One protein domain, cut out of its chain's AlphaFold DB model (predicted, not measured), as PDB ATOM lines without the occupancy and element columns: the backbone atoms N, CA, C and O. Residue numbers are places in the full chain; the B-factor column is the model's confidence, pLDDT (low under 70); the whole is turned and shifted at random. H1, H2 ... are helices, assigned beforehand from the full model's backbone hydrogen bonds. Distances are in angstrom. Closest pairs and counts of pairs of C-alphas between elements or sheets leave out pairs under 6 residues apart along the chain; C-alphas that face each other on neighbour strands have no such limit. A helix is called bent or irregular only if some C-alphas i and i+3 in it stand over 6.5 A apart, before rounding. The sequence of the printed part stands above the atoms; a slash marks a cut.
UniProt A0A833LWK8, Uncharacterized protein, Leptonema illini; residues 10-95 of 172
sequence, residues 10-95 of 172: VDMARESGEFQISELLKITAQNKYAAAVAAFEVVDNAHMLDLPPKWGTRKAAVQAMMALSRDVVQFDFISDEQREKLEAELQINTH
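AT A GLANCE: This is residues 10 to 95 of the 172 residues of an uncharacterized protein of Leptonema illini (UniProt A0A833LWK8). A bent helix, H2, folds into a V whose two arms both pack on H3, and these make a small body; H1 sits off to one side of it, and H4 sticks out as an arm with residues 79 to 85 and 87 to 95. The 86 printed residues hold four named helices, in the order H1, H2, H3, H4, and no named strand: the class is all helix. The whole is loose, with a radius of gyration of the C-alphas of 14.8 A and spans of 43 by 29 by 22 A.

HOW THE PARTS SIT: Start at H1, residues 10 to 16, which touches no helix. A tight link leads to H2, residues 21 to 44, assigned as one helix by its hydrogen bonds but bent: C-alphas 30 and 33 are 9.2 A apart. Its arms H2a, residues 21 to 30, and H2b, residues 33 to 44, are close but not clearly touching, at a steep tilt of 54 degrees, opposite ways; their closest C-alphas, of Thr 28 and Ala 35, are 6.0 A apart. H2a is itself irregular, with C-alphas 27 and 30 at 6.8 A. Look next at H3, residues 60 to 69: it touches H2b, closest at the C-alphas of Ala 39 and Ala 64, 5.4 A, at a steep tilt of 52 degrees, opposite ways. H3 also touches H2a, closest at the C-alphas of Leu 24 and Ser 69, 4.9 A. H4, residues 80 to 93, touches no helix. Each O i to N i+4 pair is within hydrogen-bond range in H1, H2b, H3 and H4, and 5 of 6 are in H2a.

IN THESE COORDINATES: Find C-alpha 10 at (90.744, 81.397, 95.692), where H1 begins. H2b covers 16.9 A from first to last C-alpha, H2a 15.2 A and H3 14.2 A. H4 runs 19.9 A, to C-alpha 93 at (73.581, 45.727, 94.540).

THE WHOLE: The C-alphas farthest apart, of Met 12 and His 95, are 44.4 A apart. The printed part has no cut; the link from H2 to H3 is long. The pLDDT is under 70 at residues 10 to 17, 76 to 83, 86 and 88 to 95.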
ATOM      1  N   VAL A  10      91.087  82.816  95.507       56.81
ATOM      2  CA  VAL A  10      90.744  81.397  95.692       56.81
ATOM      3  C   VAL A  10      89.820  80.902  94.580       56.81
ATOM      4  O   VAL A  10      90.047  79.818  94.043       56.81
ATOM      5  N   ASP A  11      88.821  81.697  94.188       54.97
ATOM      6  CA  ASP A  11      87.894  81.322  93.114       54.97
ATOM      7  C   ASP A  11      88.582  81.342  91.735       54.97
ATOM      8  O   ASP A  11      88.454  80.383  90.971       54.97
ATOM      9  N   MET A  12      89.419  82.351  91.459       55.31
ATOM     10  CA  MET A  12      90.236  82.421  90.234       55.31
ATOM     11  C   MET A  12      91.192  81.221  90.096       55.31
ATOM     12  O   MET A  12      91.344  80.656  89.011       55.31
ATOM     13  N   ALA A  13      91.817  80.776  91.192       58.09
ATOM     14  CA  ALA A  13      92.744  79.645  91.159       58.09
ATOM     15  C   ALA A  13      92.045  78.264  91.116       58.09
ATOM     16  O   ALA A  13      92.620  77.269  90.652       58.09
ATOM     17  N   ARG A  14      90.771  78.167  91.524       60.16
ATOM     18  CA  ARG A  14      89.956  76.963  91.268       60.16
ATOM     19  C   ARG A  14      89.687  76.792  89.774       60.16
ATOM     20  O   ARG A  14      89.821  75.668  89.265       60.16
ATOM     21  N   GLU A  15      89.397  77.895  89.083       59.12
ATOM     22  CA  GLU A  15      89.203  77.956  87.630       59.12
ATOM     23  C   GLU A  15      90.506  77.698  86.858       59.12
ATOM     24  O   GLU A  15      90.506  76.880  85.931       59.12
ATOM     25  N   SER A  16      91.634  78.278  87.297       63.03
ATOM     26  CA  SER A  16      92.956  78.080  86.673       63.03
ATOM     27  C   SER A  16      93.476  76.638  86.774       63.03
ATOM     28  O   SER A  16      94.361  76.228  86.024       63.03
ATOM     29  N   GLY A  17      92.904  75.828  87.673       67.50
ATOM     30  CA  GLY A  17      93.347  74.452  87.884       67.50
ATOM     31  C   GLY A  17      94.639  74.347  88.695       67.50
ATOM     32  O   GLY A  17      95.222  73.265  88.749       67.50
ATOM     33  N   GLU A  18      95.078  75.432  89.332       79.38
ATOM     34  CA  GLU A  18      96.222  75.402  90.233       79.38
ATOM     35  C   GLU A  18      95.884  74.747  91.573       79.38
ATOM     36  O   GLU A  18      94.737  74.713  92.033       79.38
ATOM     37  N   PHE A  19      96.911  74.152  92.177       81.94
ATOM     38  CA  PHE A  19      96.803  73.547  93.493       81.94
ATOM     39  C   PHE A  19      96.947  74.631  94.560       81.94
ATOM     40  O   PHE A  19      97.965  75.319  94.617       81.94
ATOM     41  N   GLN A  20      95.941  74.750  95.423       84.56
ATOM     42  CA  GLN A  20      95.944  75.689  96.536       84.56
ATOM     43  C   GLN A  20      96.124  74.942  97.851       84.56
ATOM     44  O   GLN A  20      95.233  74.226  98.312       84.56
ATOM     45  N   ILE A  21      97.266  75.160  98.502       86.44
ATOM     46  CA  ILE A  21      97.551  74.543  99.802       86.44
ATOM     47  C   ILE A  21      96.541  74.969 100.878       86.44
ATOM     48  O   ILE A  21      96.229  74.191 101.773       86.44
ATOM     49  N   SER A  22      95.973  76.172 100.768       86.75
ATOM     50  CA  SER A  22      94.952  76.691 101.685       86.75
ATOM     51  C   SER A  22      93.677  75.838 101.699       86.75
ATOM     52  O   SER A  22      93.062  75.693 102.753       86.75
ATOM     53  N   GLU A  23      93.289  75.243 100.568       84.56
ATOM     54  CA  GLU A  23      92.136  74.340 100.483       84.56
ATOM     55  C   GLU A  23      92.430  73.003 101.169       84.56
ATOM     56  O   GLU A  23      91.624  72.528 101.969       84.56
ATOM     57  N   LEU A  24      93.630  72.450 100.963       85.12
ATOM     58  CA  LEU A  24      94.079  71.253 101.677       85.12
ATOM     59  C   LEU A  24      94.177  71.497 103.194       85.12
ATOM     60  O   LEU A  24      93.822  70.638 104.001       85.12
ATOM     61  N   LEU A  25      94.625  72.683 103.612       87.69
ATOM     62  CA  LEU A  25      94.710  73.043 105.028       87.69
ATOM     63  C   LEU A  25      93.334  73.082 105.702       87.69
ATOM     64  O   LEU A  25      93.224  72.701 106.865       87.69
ATOM     65  N   LYS A  26      92.272  73.465 104.982       86.00
ATOM     66  CA  LYS A  26      90.902  73.443 105.523       86.00
ATOM     67  C   LYS A  26      90.454  72.022 105.867       86.00
ATOM     68  O   LYS A  26      89.906  71.819 106.946       86.00
ATOM     69  N   ILE A  27      90.723  71.047 104.995       83.31
ATOM     70  CA  ILE A  27      90.316  69.650 105.226       83.31
ATOM     71  C   ILE A  27      91.219  68.929 106.236       83.31
ATOM     72  O   ILE A  27      90.761  68.089 107.009       83.31
ATOM     73  N   THR A  28      92.501  69.291 106.300       87.44
ATOM     74  CA  THR A  28      93.458  68.688 107.243       87.44
ATOM     75  C   THR A  28      93.417  69.312 108.641       87.44
ATOM     76  O   THR A  28      93.935  68.706 109.579       87.44
ATOM     77  N   ALA A  29      92.771  70.473 108.816       85.81
ATOM     78  CA  ALA A  29      92.699  71.185 110.094       85.81
ATOM     79  C   ALA A  29      92.116  70.335 111.234       85.81
ATOM     80  O   ALA A  29      92.579  70.428 112.369       85.81
ATOM     81  N   GLN A  30      91.109  69.512 110.937       80.56
ATOM     82  CA  GLN A  30      90.457  68.660 111.932       80.56
ATOM     83  C   GLN A  30      91.061  67.252 111.960       80.56
ATOM     84  O   GLN A  30      91.299  66.716 113.037       80.56
ATOM     85  N   ASN A  31      91.379  66.682 110.790       84.19
ATOM     86  CA  ASN A  31      91.727  65.267 110.648       84.19
ATOM     87  C   ASN A  31      92.981  65.039 109.781       84.19
ATOM     88  O   ASN A  31      92.942  64.314 108.788       84.19
ATOM     89  N   LYS A  32      94.125  65.630 110.161       89.19
ATOM     90  CA  LYS A  32      95.383  65.558 109.386       89.19
ATOM     91  C   LYS A  32      95.861  64.138 109.049       89.19
ATOM     92  O   LYS A  32      96.344  63.911 107.947       89.19
ATOM     93  N   TYR A  33      95.720  63.186 109.975       89.50
ATOM     94  CA  TYR A  33      96.174  61.807 109.759       89.50
ATOM     95  C   TYR A  33      95.224  61.027 108.853       89.50
ATOM     96  O   TYR A  33      95.687  60.348 107.946       89.50
ATOM     97  N   ALA A  34      93.910  61.171 109.043       86.38
ATOM     98  CA  ALA A  34      92.929  60.527 108.173       86.38
ATOM     99  C   ALA A  34      93.028  61.065 106.738       86.38
ATOM    100  O   ALA A  34      93.030  60.288 105.794       86.38
ATOM    101  N   ALA A  35      93.218  62.378 106.585       87.31
ATOM    102  CA  ALA A  35      93.452  62.997 105.285       87.31
ATOM    103  C   ALA A  35      94.743  62.491 104.618       87.31
ATOM    104  O   ALA A  35      94.770  62.294 103.408       87.31
ATOM    105  N   ALA A  36      95.808  62.255 105.394       90.00
ATOM    106  CA  ALA A  36      97.049  61.688 104.871       90.00
ATOM    107  C   ALA A  36      96.868  60.232 104.414       90.00
ATOM    108  O   ALA A  36      97.288  59.892 103.315       90.00
ATOM    109  N   VAL A  37      96.204  59.391 105.215       90.62
ATOM    110  CA  VAL A  37      95.881  58.004 104.833       90.62
ATOM    111  C   VAL A  37      95.011  57.981 103.576       90.62
ATOM    112  O   VAL A  37      95.333  57.281 102.622       90.62
ATOM    113  N   ALA A  38      93.977  58.822 103.523       89.62
ATOM    114  CA  ALA A  38      93.142  58.975 102.339       89.62
ATOM    115  C   ALA A  38      93.949  59.420 101.112       89.62
ATOM    116  O   ALA A  38      93.694  58.954 100.008       89.62
ATOM    117  N   ALA A  39      94.949  60.291 101.281       91.19
ATOM    118  CA  ALA A  39      95.806  60.707 100.177       91.19
ATOM    119  C   ALA A  39      96.634  59.543  99.618       91.19
ATOM    120  O   ALA A  39      96.766  59.447  98.401       91.19
ATOM    121  N   PHE A  40      97.157  58.656 100.472       93.38
ATOM    122  CA  PHE A  40      97.860  57.450 100.020       93.38
ATOM    123  C   PHE A  40      96.929  56.505  99.257       93.38
ATOM    124  O   PHE A  40      97.254  56.112  98.142       93.38
ATOM    125  N   GLU A  41      95.730  56.256  99.783       91.31
ATOM    126  CA  GLU A  41      94.712  55.445  99.100       91.31
ATOM    127  C   GLU A  41      94.338  56.017  97.724       91.31
ATOM    128  O   GLU A  41      94.179  55.279  96.751       91.31
ATOM    129  N   VAL A  42      94.238  57.344  97.605       91.69
ATOM    130  CA  VAL A  42      93.978  58.015  96.322       91.69
ATOM    131  C   VAL A  42      95.143  57.858  95.347       91.69
ATOM    132  O   VAL A  42      94.905  57.729  94.149       91.69
ATOM    133  N   VAL A  43      96.389  57.870  95.827       93.38
ATOM    134  CA  VAL A  43      97.563  57.622  94.976       93.38
ATOM    135  C   VAL A  43      97.544  56.192  94.438       93.38
ATOM    136  O   VAL A  43      97.708  56.005  93.231       93.38
ATOM    137  N   ASP A  44      97.289  55.206  95.294       92.50
ATOM    138  CA  ASP A  44      97.299  53.789  94.913       92.50
ATOM    139  C   ASP A  44      96.161  53.462  93.931       92.50
ATOM    140  O   ASP A  44      96.347  52.768  92.926       92.50
ATOM    141  N   ASN A  45      94.987  54.055  94.159       89.38
ATOM    142  CA  ASN A  45      93.790  53.844  93.346       89.38
ATOM    143  C   ASN A  45      93.582  54.921  92.268       89.38
ATOM    144  O   ASN A  45      92.500  55.012  91.687       89.38
ATOM    145  N   ALA A  46      94.608  55.717  91.941       87.19
ATOM    146  CA  ALA A  46      94.502  56.823  90.981       87.19
ATOM    147  C   ALA A  46      93.979  56.387  89.600       87.19
ATOM    148  O   ALA A  46      93.307  57.151  88.916       87.19
ATOM    149  N   HIS A  47      94.250  55.143  89.205       86.12
ATOM    150  CA  HIS A  47      93.807  54.548  87.945       86.12
ATOM    151  C   HIS A  47      92.302  54.227  87.895       86.12
ATOM    152  O   HIS A  47      91.754  54.065  86.806       86.12
ATOM    153  N   MET A  48      91.635  54.120  89.049       87.25
ATOM    154  CA  MET A  48      90.189  53.879  89.148       87.25
ATOM    155  C   MET A  48      89.388  55.179  89.289       87.25
ATOM    156  O   MET A  48      88.163  55.163  89.167       87.25
ATOM    157  N   LEU A  49      90.065  56.293  89.572       85.12
ATOM    158  CA  LEU A  49      89.447  57.590  89.807       85.12
ATOM    159  C   LEU A  49      89.334  58.382  88.503       85.12
ATOM    160  O   LEU A  49      90.289  58.486  87.734       85.12
ATOM    161  N   ASP A  50      88.173  58.999  88.279       85.62
ATOM    162  CA  ASP A  50      87.953  59.901  87.145       85.62
ATOM    163  C   ASP A  50      88.532  61.290  87.457       85.62
ATOM    164  O   ASP A  50      87.837  62.225  87.869       85.62
ATOM    165  N   LEU A  51      89.858  61.397  87.353       84.88
ATOM    166  CA  LEU A  51      90.577  62.642  87.590       84.88
ATOM    167  C   LEU A  51      90.574  63.518  86.326       84.88
ATOM    168  O   LEU A  51      90.862  63.032  85.229       84.88
ATOM    169  N   PRO A  52      90.342  64.839  86.454       85.75
ATOM    170  CA  PRO A  52      90.418  65.758  85.327       85.75
ATOM    171  C   PRO A  52      91.748  65.633  84.563       85.75
ATOM    172  O   PRO A  52      92.815  65.720  85.177       85.75
ATOM    173  N   PRO A  53      91.734  65.556  83.217       83.56
ATOM    174  CA  PRO A  53      92.941  65.311  82.418       83.56
ATOM    175  C   PRO A  53      94.000  66.411  82.582       83.56
ATOM    176  O   PRO A  53      95.198  66.158  82.475       83.56
ATOM    177  N   LYS A  54      93.569  67.631  82.933       85.44
ATOM    178  CA  LYS A  54      94.443  68.764  83.275       85.44
ATOM    179  C   LYS A  54      95.364  68.505  84.477       85.44
ATOM    180  O   LYS A  54      96.335  69.232  84.651       85.44
ATOM    181  N   TRP A  55      95.076  67.504  85.309       86.75
ATOM    182  CA  TRP A  55      95.909  67.131  86.456       86.75
ATOM    183  C   TRP A  55      96.921  66.034  86.130       86.75
ATOM    184  O   TRP A  55      97.863  65.859  86.896       86.75
ATOM    185  N   GLY A  56      96.791  65.353  84.985       83.75
ATOM    186  CA  GLY A  56      97.653  64.226  84.614       83.75
ATOM    187  C   GLY A  56      99.141  64.579  84.495       83.75
ATOM    188  O   GLY A  56      99.994  63.711  84.638       83.75
ATOM    189  N   THR A  57      99.477  65.856  84.295       87.69
ATOM    190  CA  THR A  57     100.866  66.351  84.250       87.69
ATOM    191  C   THR A  57     101.472  66.610  85.633       87.69
ATOM    192  O   THR A  57     102.673  66.856  85.750       87.69
ATOM    193  N   ARG A  58     100.663  66.591  86.700       89.25
ATOM    194  CA  ARG A  58     101.112  66.802  88.081       89.25
ATOM    195  C   ARG A  58     101.610  65.488  88.682       89.25
ATOM    196  O   ARG A  58     101.191  64.411  88.278       89.25
ATOM    197  N   LYS A  59     102.475  65.570  89.697       92.94
ATOM    198  CA  LYS A  59     102.921  64.393  90.465       92.94
ATOM    199  C   LYS A  59     101.731  63.733  91.174       92.94
ATOM    200  O   LYS A  59     100.848  64.449  91.638       92.94
ATOM    201  N   ALA A  60     101.756  62.408  91.334       92.12
ATOM    202  CA  ALA A  60     100.659  61.635  91.931       92.12
ATOM    203  C   ALA A  60     100.203  62.179  93.299       92.12
ATOM    204  O   ALA A  60      99.016  62.384  93.519       92.12
ATOM    205  N   ALA A  61     101.144  62.543  94.176       91.31
ATOM    206  CA  ALA A  61     100.820  63.153  95.469       91.31
ATOM    207  C   ALA A  61     100.046  64.478  95.332       91.31
ATOM    208  O   ALA A  61      99.123  64.749  96.093       91.31
ATOM    209  N   VAL A  62     100.393  65.306  94.341       91.00
ATOM    210  CA  VAL A  62      99.684  66.567  94.068       91.00
ATOM    211  C   VAL A  62      98.300  66.288  93.496       91.00
ATOM    212  O   VAL A  62      97.348  66.944  93.900       91.00
ATOM    213  N   GLN A  63      98.164  65.290  92.618       91.81
ATOM    214  CA  GLN A  63      96.858  64.859  92.117       91.81
ATOM    215  C   GLN A  63      95.953  64.389  93.262       91.81
ATOM    216  O   GLN A  63      94.804  64.817  93.334       91.81
ATOM    217  N   ALA A  64      96.483  63.601  94.199       91.44
ATOM    218  CA  ALA A  64      95.740  63.140  95.365       91.44
ATOM    219  C   ALA A  64      95.315  64.293  96.282       91.44
ATOM    220  O   ALA A  64      94.146  64.411  96.643       91.44
ATOM    221  N   MET A  65      96.230  65.215  96.590       91.06
ATOM    222  CA  MET A  65      95.908  66.413  97.370       91.06
ATOM    223  C   MET A  65      94.867  67.304  96.673       91.06
ATOM    224  O   MET A  65      93.998  67.872  97.336       91.06
ATOM    225  N   MET A  66      94.911  67.416  95.342       90.00
ATOM    226  CA  MET A  66      93.899  68.123  94.549       90.00
ATOM    227  C   MET A  66      92.545  67.410  94.568       90.00
ATOM    228  O   MET A  66      91.521  68.076  94.697       90.00
ATOM    229  N   ALA A  67      92.529  66.081  94.472       89.75
ATOM    230  CA  ALA A  67      91.306  65.288  94.524       89.75
ATOM    231  C   ALA A  67      90.600  65.423  95.881       89.75
ATOM    232  O   ALA A  67      89.386  65.621  95.922       89.75
ATOM    233  N   LEU A  68      91.364  65.403  96.976       88.94
ATOM    234  CA  LEU A  68      90.835  65.595  98.328       88.94
ATOM    235  C   LEU A  68      90.361  67.034  98.571       88.94
ATOM    236  O   LEU A  68      89.270  67.251  99.081       88.94
ATOM    237  N   SER A  69      91.159  68.039  98.194       88.19
ATOM    238  CA  SER A  69      90.818  69.456  98.433       88.19
ATOM    239  C   SER A  69      89.644  69.970  97.597       88.19
ATOM    240  O   SER A  69      89.013  70.958  97.966       88.19
ATOM    241  N   ARG A  70      89.347  69.312  96.470       86.94
ATOM    242  CA  ARG A  70      88.242  69.665  95.566       86.94
ATOM    243  C   ARG A  70      87.027  68.752  95.718       86.94
ATOM    244  O   ARG A  70      86.185  68.746  94.824       86.94
ATOM    245  N   ASP A  71      86.959  67.989  96.808       84.44
ATOM    246  CA  ASP A  71      85.860  67.073  97.128       84.44
ATOM    247  C   ASP A  71      85.566  66.038  96.019       84.44
ATOM    248  O   ASP A  71      84.453  65.525  95.917       84.44
ATOM    249  N   VAL A  72      86.562  65.713  95.180       84.00
ATOM    250  CA  VAL A  72      86.460  64.631  94.179       84.00
ATOM    251  C   VAL A  72      86.475  63.280  94.882       84.00
ATOM    252  O   VAL A  72      85.782  62.352  94.476       84.00
ATOM    253  N   VAL A  73      87.252  63.187  95.962       82.56
ATOM    254  CA  VAL A  73      87.282  62.032  96.854       82.56
ATOM    255  C   VAL A  73      86.930  62.507  98.253       82.56
ATOM    256  O   VAL A  73      87.624  63.348  98.823       82.56
ATOM    257  N   GLN A  74      85.853  61.953  98.803       80.50
ATOM    258  CA  GLN A  74      85.499  62.130 100.204       80.50
ATOM    259  C   GLN A  74      86.097  60.984 101.008       80.50
ATOM    260  O   GLN A  74      86.025  59.824 100.603       80.50
ATOM    261  N   PHE A  75      86.685  61.317 102.150       78.88
ATOM    262  CA  PHE A  75      87.162  60.343 103.115       78.88
ATOM    263  C   PHE A  75      86.399  60.557 104.413       78.88
ATOM    264  O   PHE A  75      86.285  61.683 104.898       78.88
ATOM    265  N   ASP A  76      85.872  59.473 104.960       69.69
ATOM    266  CA  ASP A  76      85.273  59.465 106.284       69.69
ATOM    267  C   ASP A  76      85.860  58.305 107.084       69.69
ATOM    268  O   ASP A  76      86.364  57.326 106.523       69.69
ATOM    269  N   PHE A  77      85.825  58.429 108.405       63.41
ATOM    270  CA  PHE A  77      86.199  57.340 109.287       63.41
ATOM    271  C   PHE A  77      85.032  56.357 109.352       63.41
ATOM    272  O   PHE A  77      84.104  56.513 110.142       63.41
ATOM    273  N   ILE A  78      85.077  55.351 108.488       63.78
ATOM    274  CA  ILE A  78      84.111  54.260 108.496       63.78
ATOM    275  C   ILE A  78      84.549  53.287 109.593       63.78
ATOM    276  O   ILE A  78      85.648  52.735 109.522       63.78
ATOM    277  N   SER A  79      83.717  53.087 110.618       60.41
ATOM    278  CA  SER A  79      83.979  52.036 111.608       60.41
ATOM    279  C   SER A  79      83.893  50.653 110.956       60.41
ATOM    280  O   SER A  79      83.205  50.483 109.950       60.41
ATOM    281  N   ASP A  80      84.542  49.640 111.536       67.19
ATOM    282  CA  ASP A  80      84.510  48.270 110.994       67.19
ATOM    283  C   ASP A  80      83.067  47.757 110.791       67.19
ATOM    284  O   ASP A  80      82.758  47.127 109.781       67.19
ATOM    285  N   GLU A  81      82.146  48.137 111.682       65.94
ATOM    286  CA  GLU A  81      80.710  47.830 111.589       65.94
ATOM    287  C   GLU A  81      80.026  48.514 110.390       65.94
ATOM    288  O   GLU A  81      79.164  47.940 109.723       65.94
ATOM    289  N   GLN A  82      80.398  49.763 110.095       61.31
ATOM    290  CA  GLN A  82      79.879  50.493 108.938       61.31
ATOM    291  C   GLN A  82      80.484  49.972 107.630       61.31
ATOM    292  O   GLN A  82      79.808  49.974 106.600       61.31
ATOM    293  N   ARG A  83      81.730  49.490 107.675       68.25
ATOM    294  CA  ARG A  83      82.419  48.880 106.537       68.25
ATOM    295  C   ARG A  83      81.745  47.574 106.129       68.25
ATOM    296  O   ARG A  83      81.447  47.406 104.951       68.25
ATOM    297  N   GLU A  84      81.429  46.707 107.091       71.31
ATOM    298  CA  GLU A  84      80.698  45.457 106.842       71.31
ATOM    299  C   GLU A  84      79.315  45.726 106.231       71.31
ATOM    300  O   GLU A  84      78.894  45.060 105.286       71.31
ATOM    301  N   LYS A  85      78.622  46.768 106.708       72.62
ATOM    302  CA  LYS A  85      77.327  47.165 106.151       72.62
ATOM    303  C   LYS A  85      77.435  47.663 104.707       72.62
ATOM    304  O   LYS A  85      76.614  47.287 103.877       72.62
ATOM    305  N   LEU A  86      78.438  48.485 104.399       67.75
ATOM    306  CA  LEU A  86      78.675  48.968 103.037       67.75
ATOM    307  C   LEU A  86      79.062  47.830 102.092       67.75
ATOM    308  O   LEU A  86      78.573  47.792 100.967       67.75
ATOM    309  N   GLU A  87      79.882  46.880 102.541       71.81
ATOM    310  CA  GLU A  87      80.233  45.696 101.756       71.81
ATOM    311  C   GLU A  87      79.008  44.813 101.487       71.81
ATOM    312  O   GLU A  87      78.790  44.390 100.349       71.81
ATOM    313  N   ALA A  88      78.146  44.621 102.490       68.94
ATOM    314  CA  ALA A  88      76.878  43.921 102.324       68.94
ATOM    315  C   ALA A  88      75.951  44.646 101.332       68.94
ATOM    316  O   ALA A  88      75.359  44.011 100.462       68.94
ATOM    317  N   GLU A  89      75.846  45.975 101.402       66.44
ATOM    318  CA  GLU A  89      75.058  46.772 100.452       66.44
ATOM    319  C   GLU A  89      75.628  46.709  99.023       66.44
ATOM    320  O   GLU A  89      74.864  46.656  98.053       66.44
ATOM    321  N   LEU A  90      76.954  46.646  98.872       64.31
ATOM    322  CA  LEU A  90      77.620  46.504  97.577       64.31
ATOM    323  C   LEU A  90      77.377  45.114  96.969       64.31
ATOM    324  O   LEU A  90      77.072  45.014  95.782       64.31
ATOM    325  N   GLN A  91      77.417  44.058  97.786       60.28
ATOM    326  CA  GLN A  91      77.090  42.688  97.374       60.28
ATOM    327  C   GLN A  91      75.601  42.520  97.024       60.28
ATOM    328  O   GLN A  91      75.254  41.831  96.064       60.28
ATOM    329  N   ILE A  92      74.699  43.203  97.732       58.16
ATOM    330  CA  ILE A  92      73.258  43.179  97.425       58.16
ATOM    331  C   ILE A  92      72.956  43.934  96.117       58.16
ATOM    332  O   ILE A  92      72.104  43.508  95.337       58.16
ATOM    333  N   ASN A  93      73.686  45.016  95.821       53.56
ATOM    334  CA  ASN A  93      73.581  45.727  94.540       53.56
ATOM    335  C   ASN A  93      74.301  45.026  93.378       53.56
ATOM    336  O   ASN A  93      74.042  45.356  92.218       53.56
ATOM    337  N   THR A  94      75.127  44.006  93.635       51.31
ATOM    338  CA  THR A  94      75.600  43.073  92.600       51.31
ATOM    339  C   THR A  94      74.550  42.034  92.192       51.31
ATOM    340  O   THR A  94      74.901  40.931  91.798       51.31
ATOM    341  N   HIS A  95      73.268  42.405  92.090       46.09
ATOM    342  CA  HIS A  95      72.356  41.776  91.118       46.09
ATOM    343  C   HIS A  95      72.724  42.191  89.679       46.09
ATOM    344  O   HIS A  95      71.915  42.633  88.861       46.09
TER     345      HIS A  95